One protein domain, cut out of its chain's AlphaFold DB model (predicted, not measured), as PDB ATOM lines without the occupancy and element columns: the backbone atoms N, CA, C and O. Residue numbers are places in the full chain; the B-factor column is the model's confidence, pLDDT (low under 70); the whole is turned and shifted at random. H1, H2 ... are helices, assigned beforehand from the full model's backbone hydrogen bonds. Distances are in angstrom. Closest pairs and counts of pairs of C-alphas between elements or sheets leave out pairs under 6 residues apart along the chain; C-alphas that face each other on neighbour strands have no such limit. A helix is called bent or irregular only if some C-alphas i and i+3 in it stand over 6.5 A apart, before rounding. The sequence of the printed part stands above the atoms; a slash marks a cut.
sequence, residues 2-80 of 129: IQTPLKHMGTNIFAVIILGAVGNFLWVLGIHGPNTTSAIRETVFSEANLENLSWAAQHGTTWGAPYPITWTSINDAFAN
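Overview. This is residues 2 to 80 of the 129 residues of the protein "PTS sugar transporter subunit IIC" of Escherichia coli (UniProt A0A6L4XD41). A long, bent helix, H3, runs most of the length; H2 folds back beside its first arm, H3a, as a helical hairpin at one end, while its second arm, H3b, makes the other end. Of the short helices, H1 meets H3 at its bend and H4 packs on residues 16 to 20 of H2. The printed part has 79 residues with four named helices, in the order H1, H2, H3, H4, and no named strand: all helix. It is compact, with a radius of gyration of the C-alphas of 13.2 A, and elongated, spanning 44 by 28 by 18 A.

Arrangement. Start at H1, residues 3 to 10; H2 is residues 13 to 28. H3, residues 33 to 59, was assigned as one helix by its hydrogen bonds but is bent, C-alphas 44 and 47 being 7.6 A apart; its arms are H3a, residues 33 to 44, and H3b, residues 47 to 59, only just about perpendicular at 73 degrees. H3a is itself irregular, C-alphas 36 and 39 being 7.5 A apart. H1 touches H3a, closest at C-alphas 10 and 44, 5.0 A. The hairpin H2 and H3a touch at a shallow tilt of 24 degrees, opposite ways, closest at C-alphas 23 and 33, 4.0 A. H4, residues 71 to 79, touches H2 at a steep tilt of 57 degrees, closest at C-alphas 16 and 71, 5.6 A. H2 and H3b are apart. Each O i to N i+4 pair is within hydrogen-bond range in H1 and H3b, against 10 of 12 in H2, 6 of 8 in H3a and 3 of 5 in H4.

Along the chain. Find C-alpha 3 at (-0.452, 18.338, 82.257), where H1 begins. H2 is 23.1 A long, H3a 16.2 A and H3b 18.4 A. H4 ends at C-alpha 79, (-19.924, 1.433, 85.251).

Size, cuts and confidence. The C-alphas farthest apart, of Leu 29 and His 59, are 43.7 A apart. The printed part has no cut; the link H3 to H4 is long, 11 residues. Look for pLDDT under 70 at residues 2 to 7.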
ATOM      1  N   ILE A   2       0.792  22.393  82.627       62.59
ATOM      2  CA  ILE A   2      -0.594  22.123  83.094       62.59
ATOM      3  C   ILE A   2      -0.933  20.611  83.113       62.59
ATOM      4  O   ILE A   2      -1.794  20.175  83.865       62.59
ATOM      5  N   GLN A   3      -0.211  19.786  82.345       60.00
ATOM      6  CA  GLN A   3      -0.452  18.338  82.257       60.00
ATOM      7  C   GLN A   3      -0.206  17.574  83.562       60.00
ATOM      8  O   GLN A   3      -1.008  16.728  83.926       60.00
ATOM      9  N   THR A   4       0.846  17.893  84.319       67.81
ATOM     10  CA  THR A   4       1.186  17.165  85.555       67.81
ATOM     11  C   THR A   4       0.061  17.170  86.607       67.81
ATOM     12  O   THR A   4      -0.284  16.092  87.093       67.81
ATOM     13  N   PRO A   5      -0.572  18.311  86.957       69.62
ATOM     14  CA  PRO A   5      -1.714  18.294  87.873       69.62
ATOM     15  C   PRO A   5      -2.962  17.629  87.268       69.62
ATOM     16  O   PRO A   5      -3.660  16.913  87.982       69.62
ATOM     17  N   LEU A   6      -3.218  17.793  85.964       68.12
ATOM     18  CA  LEU A   6      -4.328  17.112  85.282       68.12
ATOM     19  C   LEU A   6      -4.161  15.588  85.294       68.12
ATOM     20  O   LEU A   6      -5.124  14.866  85.525       68.12
ATOM     21  N   LYS A   7      -2.931  15.100  85.139       69.44
ATOM     22  CA  LYS A   7      -2.595  13.680  85.212       69.44
ATOM     23  C   LYS A   7      -2.823  13.105  86.604       69.44
ATOM     24  O   LYS A   7      -3.418  12.041  86.722       69.44
ATOM     25  N   HIS A   8      -2.432  13.819  87.662       73.69
ATOM     26  CA  HIS A   8      -2.753  13.408  89.036       73.69
ATOM     27  C   HIS A   8      -4.264  13.375  89.307       73.69
ATOM     28  O   HIS A   8      -4.724  12.565  90.108       73.69
ATOM     29  N   MET A   9      -5.047  14.231  88.644       71.62
ATOM     30  CA  MET A   9      -6.508  14.140  88.693       71.62
ATOM     31  C   MET A   9      -7.024  12.930  87.903       71.62
ATOM     32  O   MET A   9      -7.886  12.211  88.396       71.62
ATOM     33  N   GLY A  10      -6.481  12.673  86.710       70.25
ATOM     34  CA  GLY A  10      -6.887  11.572  85.834       70.25
ATOM     35  C   GLY A  10      -6.549  10.172  86.348       70.25
ATOM     36  O   GLY A  10      -7.114   9.199  85.862       70.25
ATOM     37  N   THR A  11      -5.681  10.064  87.351       79.06
ATOM     38  CA  THR A  11      -5.329   8.796  88.011       79.06
ATOM     39  C   THR A  11      -6.004   8.622  89.373       79.06
ATOM     40  O   THR A  11      -5.714   7.677  90.109       79.06
ATOM     41  N   ASN A  12      -6.918   9.531  89.726       85.44
ATOM     42  CA  ASN A  12      -7.635   9.529  90.991       85.44
ATOM     43  C   ASN A  12      -9.061   8.981  90.816       85.44
ATOM     44  O   ASN A  12      -9.851   9.481  90.014       85.44
ATOM     45  N   ILE A  13      -9.428   7.994  91.638       89.19
ATOM     46  CA  ILE A  13     -10.761   7.378  91.621       89.19
ATOM     47  C   ILE A  13     -11.881   8.390  91.887       89.19
ATOM     48  O   ILE A  13     -12.954   8.293  91.292       89.19
ATOM     49  N   PHE A  14     -11.633   9.406  92.718       91.00
ATOM     50  CA  PHE A  14     -12.619  10.445  93.007       91.00
ATOM     51  C   PHE A  14     -12.962  11.265  91.763       91.00
ATOM     52  O   PHE A  14     -14.123  11.625  91.586       91.00
ATOM     53  N   ALA A  15     -11.999  11.511  90.869       90.19
ATOM     54  CA  ALA A  15     -12.267  12.221  89.621       90.19
ATOM     55  C   ALA A  15     -13.208  11.413  88.717       90.19
ATOM     56  O   ALA A  15     -14.153  11.972  88.161       90.19
ATOM     57  N   VAL A  16     -12.997  10.094  88.626       92.25
ATOM     58  CA  VAL A  16     -13.877   9.187  87.873       92.25
ATOM     59  C   VAL A  16     -15.286   9.173  88.470       92.25
ATOM     60  O   VAL A  16     -16.256   9.357  87.737       92.25
ATOM     61  N   ILE A  17     -15.405   9.018  89.794       92.81
ATOM     62  CA  ILE A  17     -16.702   8.976  90.492       92.81
ATOM     63  C   ILE A  17     -17.468  10.287  90.312       92.81
ATOM     64  O   ILE A  17     -18.642  10.260  89.950       92.81
ATOM     65  N   ILE A  18     -16.821  11.434  90.545       93.00
ATOM     66  CA  ILE A  18     -17.468  12.748  90.435       93.00
ATOM     67  C   ILE A  18     -17.940  12.980  89.001       93.00
ATOM     68  O   ILE A  18     -19.088  13.364  88.787       93.00
ATOM     69  N   LEU A  19     -17.088  12.712  88.012       93.00
ATOM     70  CA  LEU A  19     -17.438  12.930  86.612       93.00
ATOM     71  C   LEU A  19     -18.543  11.972  86.142       93.00
ATOM     72  O   LEU A  19     -19.432  12.386  85.397       93.00
ATOM     73  N   GLY A  20     -18.535  10.726  86.623       93.12
ATOM     74  CA  GLY A  20     -19.596   9.751  86.376       93.12
ATOM     75  C   GLY A  20     -20.921  10.167  87.016       93.12
ATOM     76  O   GLY A  20     -21.968  10.094  86.373       93.12
ATOM     77  N   ALA A  21     -20.890  10.672  88.250       93.56
ATOM     78  CA  ALA A  21     -22.072  11.193  88.934       93.56
ATOM     79  C   ALA A  21     -22.658  12.410  88.206       93.56
ATOM     80  O   ALA A  21     -23.864  12.457  87.980       93.56
ATOM     81  N   VAL A  22     -21.816  13.352  87.767       94.81
ATOM     82  CA  VAL A  22     -22.245  14.499  86.950       94.81
ATOM     83  C   VAL A  22     -22.851  14.026  85.630       94.81
ATOM     84  O   VAL A  22     -23.932  14.478  85.263       94.81
ATOM     85  N   GLY A  23     -22.205  13.085  84.936       93.69
ATOM     86  CA  GLY A  23     -22.721  12.519  83.690       93.69
ATOM     87  C   GLY A  23     -24.103  11.877  83.853       93.69
ATOM     88  O   GLY A  23     -24.992  12.123  83.044       93.69
ATOM     89  N   ASN A  24     -24.316  11.106  84.920       93.12
ATOM     90  CA  ASN A  24     -25.624  10.510  85.210       93.12
ATOM     91  C   ASN A  24     -26.654  11.548  85.679       93.12
ATOM     92  O   ASN A  24     -27.823  11.448  85.329       93.12
ATOM     93  N   PHE A  25     -26.242  12.574  86.423       94.44
ATOM     94  CA  PHE A  25     -27.142  13.651  86.832       94.44
ATOM     95  C   PHE A  25     -27.642  14.470  85.635       94.44
ATOM     96  O   PHE A  25     -28.809  14.840  85.587       94.44
ATOM     97  N   LEU A  26     -26.792  14.708  84.634       94.62
ATOM     98  CA  LEU A  26     -27.203  15.370  83.395       94.62
ATOM     99  C   LEU A  26     -28.325  14.608  82.680       94.62
ATOM    100  O   LEU A  26     -29.234  15.244  82.148       94.62
ATOM    101  N   TRP A  27     -28.318  13.272  82.739       93.12
ATOM    102  CA  TRP A  27     -29.406  12.465  82.191       93.12
ATOM    103  C   TRP A  27     -30.747  12.725  82.874       93.12
ATOM    104  O   TRP A  27     -31.746  12.792  82.173       93.12
ATOM    105  N   VAL A  28     -30.774  12.970  84.189       92.06
ATOM    106  CA  VAL A  28     -32.002  13.365  84.914       92.06
ATOM    107  C   VAL A  28     -32.590  14.670  84.358       92.06
ATOM    108  O   VAL A  28     -33.784  14.912  84.448       92.06
ATOM    109  N   LEU A  29     -31.759  15.521  83.752       93.50
ATOM    110  CA  LEU A  29     -32.187  16.761  83.098       93.50
ATOM    111  C   LEU A  29     -32.470  16.582  81.594       93.50
ATOM    112  O   LEU A  29     -32.675  17.569  80.888       93.50
ATOM    113  N   GLY A  30     -32.415  15.352  81.072       91.06
ATOM    114  CA  GLY A  30     -32.530  15.051  79.643       91.06
ATOM    115  C   GLY A  30     -31.298  15.438  78.815       91.06
ATOM    116  O   GLY A  30     -31.352  15.430  77.584       91.06
ATOM    117  N   ILE A  31     -30.180  15.781  79.462       93.56
ATOM    118  CA  ILE A  31     -28.923  16.147  78.805       93.56
ATOM    119  C   ILE A  31     -28.049  14.900  78.673       93.56
ATOM    120  O   ILE A  31     -27.803  14.175  79.635       93.56
ATOM    121  N   HIS A  32     -27.515  14.670  77.475       91.69
ATOM    122  CA  HIS A  32     -26.713  13.489  77.180       91.69
ATOM    123  C   HIS A  32     -25.328  13.539  77.864       91.69
ATOM    124  O   HIS A  32     -24.326  13.948  77.266       91.69
ATOM    125  N   GLY A  33     -25.248  13.042  79.101       91.19
ATOM    126  CA  GLY A  33     -24.075  13.124  79.979       91.19
ATOM    127  C   GLY A  33     -22.726  12.741  79.355       91.19
ATOM    128  O   GLY A  33     -21.780  13.530  79.457       91.19
ATOM    129  N   PRO A  34     -22.594  11.582  78.674       89.38
ATOM    130  CA  PRO A  34     -21.348  11.217  78.002       89.38
ATOM    131  C   PRO A  34     -20.882  12.276  76.990       89.38
ATOM    132  O   PRO A  34     -19.745  12.740  77.055       89.38
ATOM    133  N   ASN A  35     -21.758  12.727  76.094       91.62
ATOM    134  CA  ASN A  35     -21.409  13.723  75.081       91.62
ATOM    135  C   ASN A  35     -21.010  15.055  75.721       91.62
ATOM    136  O   ASN A  35     -19.976  15.615  75.357       91.62
ATOM    137  N   THR A  36     -21.747  15.513  76.734       93.62
ATOM    138  CA  THR A  36     -21.453  16.770  77.443       93.62
ATOM    139  C   THR A  36     -20.126  16.730  78.204       93.62
ATOM    140  O   THR A  36     -19.399  17.718  78.231       93.62
ATOM    141  N   THR A  37     -19.774  15.593  78.807       92.25
ATOM    142  CA  THR A  37     -18.540  15.451  79.604       92.25
ATOM    143  C   THR A  37     -17.320  15.026  78.778       92.25
ATOM    144  O   THR A  37     -16.217  14.958  79.318       92.25
ATOM    145  N   SER A  38     -17.481  14.739  77.481       92.31
ATOM    146  CA  SER A  38     -16.424  14.216  76.592       92.31
ATOM    147  C   SER A  38     -15.132  15.043  76.599       92.31
ATOM    148  O   SER A  38     -14.073  14.490  76.878       92.31
ATOM    149  N   ALA A  39     -15.214  16.359  76.391       90.31
ATOM    150  CA  ALA A  39     -14.042  17.234  76.338       90.31
ATOM    151  C   ALA A  39     -13.252  17.246  77.660       90.31
ATOM    152  O   ALA A  39     -12.021  17.247  77.666       90.31
ATOM    153  N   ILE A  40     -13.958  17.201  78.796       90.69
ATOM    154  CA  ILE A  40     -13.338  17.113  80.124       90.69
ATOM    155  C   ILE A  40     -12.645  15.757  80.278       90.69
ATOM    156  O   ILE A  40     -11.505  15.700  80.735       90.69
ATOM    157  N   ARG A  41     -13.304  14.669  79.858       90.56
ATOM    158  CA  ARG A  41     -12.730  13.317  79.905       90.56
ATOM    159  C   ARG A  41     -11.443  13.228  79.091       90.56
ATOM    160  O   ARG A  41     -10.430  12.760  79.599       90.56
ATOM    161  N   GLU A  42     -11.463  13.722  77.863       89.12
ATOM    162  CA  GLU A  42     -10.287  13.717  76.994       89.12
ATOM    163  C   GLU A  42      -9.145  14.552  77.592       89.12
ATOM    164  O   GLU A  42      -8.002  14.107  77.657       89.12
ATOM    165  N   THR A  43      -9.458  15.731  78.127       88.44
ATOM    166  CA  THR A  43      -8.448  16.608  78.738       88.44
ATOM    167  C   THR A  43      -7.793  15.978  79.971       88.44
ATOM    168  O   THR A  43      -6.601  16.171  80.205       88.44
ATOM    169  N   VAL A  44      -8.557  15.236  80.776       89.62
ATOM    170  CA  VAL A  44      -8.096  14.697  82.065       89.62
ATOM    171  C   VAL A  44      -7.435  13.320  81.926       89.62
ATOM    172  O   VAL A  44      -6.450  13.053  82.610       89.62
ATOM    173  N   PHE A  45      -7.951  12.439  81.062       90.75
ATOM    174  CA  PHE A  45      -7.566  11.019  81.051       90.75
ATOM    175  C   PHE A  45      -6.708  10.592  79.849       90.75
ATOM    176  O   PHE A  45      -6.105   9.520  79.907       90.75
ATOM    177  N   SER A  46      -6.611  11.390  78.775       90.00
ATOM    178  CA  SER A  46      -5.939  10.953  77.537       90.00
ATOM    179  C   SER A  46      -4.460  10.610  77.714       90.00
ATOM    180  O   SER A  46      -4.005   9.618  77.154       90.00
ATOM    181  N   GLU A  47      -3.709  11.366  78.519       89.88
ATOM    182  CA  GLU A  47      -2.284  11.077  78.757       89.88
ATOM    183  C   GLU A  47      -2.090   9.731  79.476       89.88
ATOM    184  O   GLU A  47      -1.321   8.886  79.023       89.88
ATOM    185  N   ALA A  48      -2.847   9.490  80.553       91.00
ATOM    186  CA  ALA A  48      -2.800   8.229  81.292       91.00
ATOM    187  C   ALA A  48      -3.224   7.034  80.415       91.00
ATOM    188  O   ALA A  48      -2.605   5.970  80.457       91.00
ATOM    189  N   ASN A  49      -4.243   7.224  79.573       91.75
ATOM    190  CA  ASN A  49      -4.699   6.207  78.627       91.75
ATOM    191  C   ASN A  49      -3.639   5.891  77.555       91.75
ATOM    192  O   ASN A  49      -3.439   4.719  77.234       91.75
ATOM    193  N   LEU A  50      -2.938   6.901  77.029       92.50
ATOM    194  CA  LEU A  50      -1.851   6.703  76.064       92.50
ATOM    195  C   LEU A  50      -0.676   5.935  76.676       92.50
ATOM    196  O   LEU A  50      -0.132   5.041  76.028       92.50
ATOM    197  N   GLU A  51      -0.309   6.220  77.925       92.94
ATOM    198  CA  GLU A  51       0.745   5.468  78.613       92.94
ATOM    199  C   GLU A  51       0.344   4.007  78.856       92.94
ATOM    200  O   GLU A  51       1.135   3.106  78.572       92.94
ATOM    201  N   ASN A  52      -0.900   3.743  79.264       93.31
ATOM    202  CA  ASN A  52      -1.413   2.374  79.372       93.31
ATOM    203  C   ASN A  52      -1.419   1.637  78.022       93.31
ATOM    204  O   ASN A  52      -1.065   0.458  77.958       93.31
ATOM    205  N   LEU A  53      -1.794   2.320  76.934       94.06
ATOM    206  CA  LEU A  53      -1.748   1.749  75.586       94.06
ATOM    207  C   LEU A  53      -0.307   1.436  75.168       94.06
ATOM    208  O   LEU A  53      -0.040   0.359  74.634       94.06
ATOM    209  N   SER A  54       0.631   2.342  75.454       96.25
ATOM    210  CA  SER A  54       2.052   2.130  75.175       96.25
ATOM    211  C   SER A  54       2.621   0.942  75.959       96.25
ATOM    212  O   SER A  54       3.362   0.138  75.394       96.25
ATOM    213  N   TRP A  55       2.205   0.768  77.221       95.62
ATOM    214  CA  TRP A  55       2.570  -0.380  78.047       95.62
ATOM    215  C   TRP A  55       2.107  -1.686  77.407       95.62
ATOM    216  O   TRP A  55       2.914  -2.597  77.222       95.62
ATOM    217  N   ALA A  56       0.833  -1.753  77.011       95.25
ATOM    218  CA  ALA A  56       0.259  -2.934  76.378       95.25
ATOM    219  C   ALA A  56       0.938  -3.273  75.045       95.25
ATOM    220  O   ALA A  56       1.213  -4.442  74.780       95.25
ATOM    221  N   ALA A  57       1.268  -2.262  74.237       96.44
ATOM    222  CA  ALA A  57       1.985  -2.451  72.978       96.44
ATOM    223  C   ALA A  57       3.412  -2.993  73.179       96.44
ATOM    224  O   ALA A  57       3.869  -3.813  72.388       96.44
ATOM    225  N   GLN A  58       4.110  -2.557  74.233       96.94
ATOM    226  CA  GLN A  58       5.485  -2.985  74.520       96.94
ATOM    227  C   GLN A  58       5.562  -4.356  75.203       96.94
ATOM    228  O   GLN A  58       6.479  -5.124  74.927       96.94
ATOM    229  N   HIS A  59       4.609  -4.673  76.084       95.75
ATOM    230  CA  HIS A  59       4.658  -5.875  76.926       95.75
ATOM    231  C   HIS A  59       3.715  -6.991  76.456       95.75
ATOM    232  O   HIS A  59       3.751  -8.092  77.000       95.75
ATOM    233  N   GLY A  60       2.839  -6.720  75.484       95.31
ATOM    234  CA  GLY A  60       1.828  -7.671  75.011       95.31
ATOM    235  C   GLY A  60       0.736  -7.987  76.042       95.31
ATOM    236  O   GLY A  60      -0.006  -8.951  75.879       95.31
ATOM    237  N   THR A  61       0.638  -7.205  77.120       93.31
ATOM    238  CA  THR A  61      -0.330  -7.398  78.204       93.31
ATOM    239  C   THR A  61      -0.734  -6.065  78.820       93.31
ATOM    240  O   THR A  61       0.066  -5.137  78.911       93.31
ATOM    241  N   THR A  62      -1.977  -5.971  79.282       89.69
ATOM    242  CA  THR A  62      -2.464  -4.833  80.076       89.69
ATOM    243  C   THR A  62      -2.177  -5.001  81.567       89.69
ATOM    244  O   THR A  62      -2.350  -4.060  82.343       89.69
ATOM    245  N   TRP A  63      -1.724  -6.185  81.991       91.31
ATOM    246  CA  TRP A  63      -1.367  -6.439  83.379       91.31
ATOM    247  C   TRP A  63      -0.151  -5.602  83.788       91.31
ATOM    248  O   TRP A  63       0.844  -5.544  83.065       91.31
ATOM    249  N   GLY A  64      -0.233  -4.954  84.951       90.94
ATOM    250  CA  GLY A  64       0.821  -4.068  85.452       90.94
ATOM    251  C   GLY A  64       0.879  -2.690  84.787       90.94
ATOM    252  O   GLY A  64       1.835  -1.961  85.035       90.94
ATOM    253  N   ALA A  65      -0.118  -2.317  83.973       92.25
ATOM    254  CA  ALA A  65      -0.183  -0.981  83.387       92.25
ATOM    255  C   ALA A  65      -0.144   0.117  84.477       92.25
ATOM    256  O   ALA A  65      -0.761  -0.050  85.537       92.25
ATOM    257  N   PRO A  66       0.557   1.239  84.234       91.06
ATOM    258  CA  PRO A  66       0.888   2.221  85.270       91.06
ATOM    259  C   PRO A  66      -0.326   2.958  85.852       91.06
ATOM    260  O   PRO A  66      -0.272   3.392  87.003       91.06
ATOM    261  N   TYR A  67      -1.427   3.082  85.101       92.12
ATOM    262  CA  TYR A  67      -2.616   3.819  85.540       92.12
ATOM    263  C   TYR A  67      -3.879   2.957  85.475       92.12
ATOM    264  O   TYR A  67      -4.692   3.111  84.568       92.12
ATOM    265  N   PRO A  68      -4.103   2.056  86.441       88.62
ATOM    266  CA  PRO A  68      -5.295   1.206  86.447       88.62
ATOM    267  C   PRO A  68      -6.592   1.979  86.748       88.62
ATOM    268  O   PRO A  68      -7.685   1.481  86.489       88.62
ATOM    269  N   ILE A  69      -6.486   3.191  87.301       90.94
ATOM    270  CA  ILE A  69      -7.618   4.027  87.706       90.94
ATOM    271  C   ILE A  69      -7.770   5.169  86.702       90.94
ATOM    272  O   ILE A  69      -7.259   6.262  86.916       90.94
ATOM    273  N   THR A  70      -8.469   4.916  85.601       91.81
ATOM    274  CA  THR A  70      -8.861   5.950  84.631       91.81
ATOM    275  C   THR A  70     -10.343   5.832  84.305       91.81
ATOM    276  O   THR A  70     -10.997   4.845  84.656       91.81
ATOM    277  N   TRP A  71     -10.886   6.825  83.596       91.25
ATOM    278  CA  TRP A  71     -12.248   6.749  83.069       91.25
ATOM    279  C   TRP A  71     -12.481   5.466  82.260       91.25
ATOM    280  O   TRP A  71     -13.452   4.757  82.498       91.25
ATOM    281  N   THR A  72     -11.574   5.123  81.346       88.62
ATOM    282  CA  THR A  72     -11.733   3.946  80.485       88.62
ATOM    283  C   THR A  72     -11.644   2.644  81.283       88.62
ATOM    284  O   THR A  72     -12.484   1.762  81.118       88.62
ATOM    285  N   SER A  73     -10.669   2.532  82.191       88.75
ATOM    286  CA  SER A  73     -10.434   1.306  82.966       88.75
ATOM    287  C   SER A  73     -11.476   1.049  84.054       88.75
ATOM    288  O   SER A  73     -11.696  -0.105  84.409       88.75
ATOM    289  N   ILE A  74     -12.111   2.094  84.589       91.44
ATOM    290  CA  ILE A  74     -13.090   1.971  85.676       91.44
ATOM    291  C   ILE A  74     -14.510   2.215  85.167       91.44
ATOM    292  O   ILE A  74     -15.379   1.358  85.311       91.44
ATOM    293  N   ASN A  75     -14.767   3.377  84.566       91.06
ATOM    294  CA  ASN A  75     -16.119   3.759  84.183       91.06
ATOM    295  C   ASN A  75     -16.596   3.015  82.929       91.06
ATOM    296  O   ASN A  75     -17.650   2.388  82.971       91.06
ATOM    297  N   ASP A  76     -15.847   3.053  81.826       89.06
ATOM    298  CA  ASP A  76     -16.309   2.413  80.582       89.06
ATOM    299  C   ASP A  76     -16.314   0.882  80.688       89.06
ATOM    300  O   ASP A  76     -17.234   0.235  80.194       89.06
ATOM    301  N   ALA A  77     -15.330   0.307  81.384       87.81
ATOM    302  CA  ALA A  77     -15.232  -1.137  81.565       87.81
ATOM    303  C   ALA A  77     -16.286  -1.720  82.524       87.81
ATOM    304  O   ALA A  77     -16.718  -2.852  82.313       87.81
ATOM    305  N   PHE A  78     -16.688  -0.982  83.570       88.38
ATOM    306  CA  PHE A  78     -17.536  -1.538  84.633       88.38
ATOM    307  C   PHE A  78     -18.797  -0.729  84.940       88.38
ATOM    308  O   PHE A  78     -19.812  -1.326  85.277       88.38
ATOM    309  N   ALA A  79     -18.780   0.602  84.854       89.81
ATOM    310  CA  ALA A  79     -19.924   1.433  85.251       89.81
ATOM    311  C   ALA A  79     -20.911   1.711  84.104       89.81
ATOM    312  O   ALA A  79     -22.100   1.905  84.348       89.81
ATOM    313  N   ASN A  80     -20.436   1.699  82.857       89.62
ATOM    314  CA  ASN A  80     -21.237   1.984  81.666       89.62
ATOM    315  C   ASN A  80     -21.688   0.721  80.909       89.62
ATOM    316  O   ASN A  80     -22.023   0.788  79.725       89.62
TER     317      ASN A  80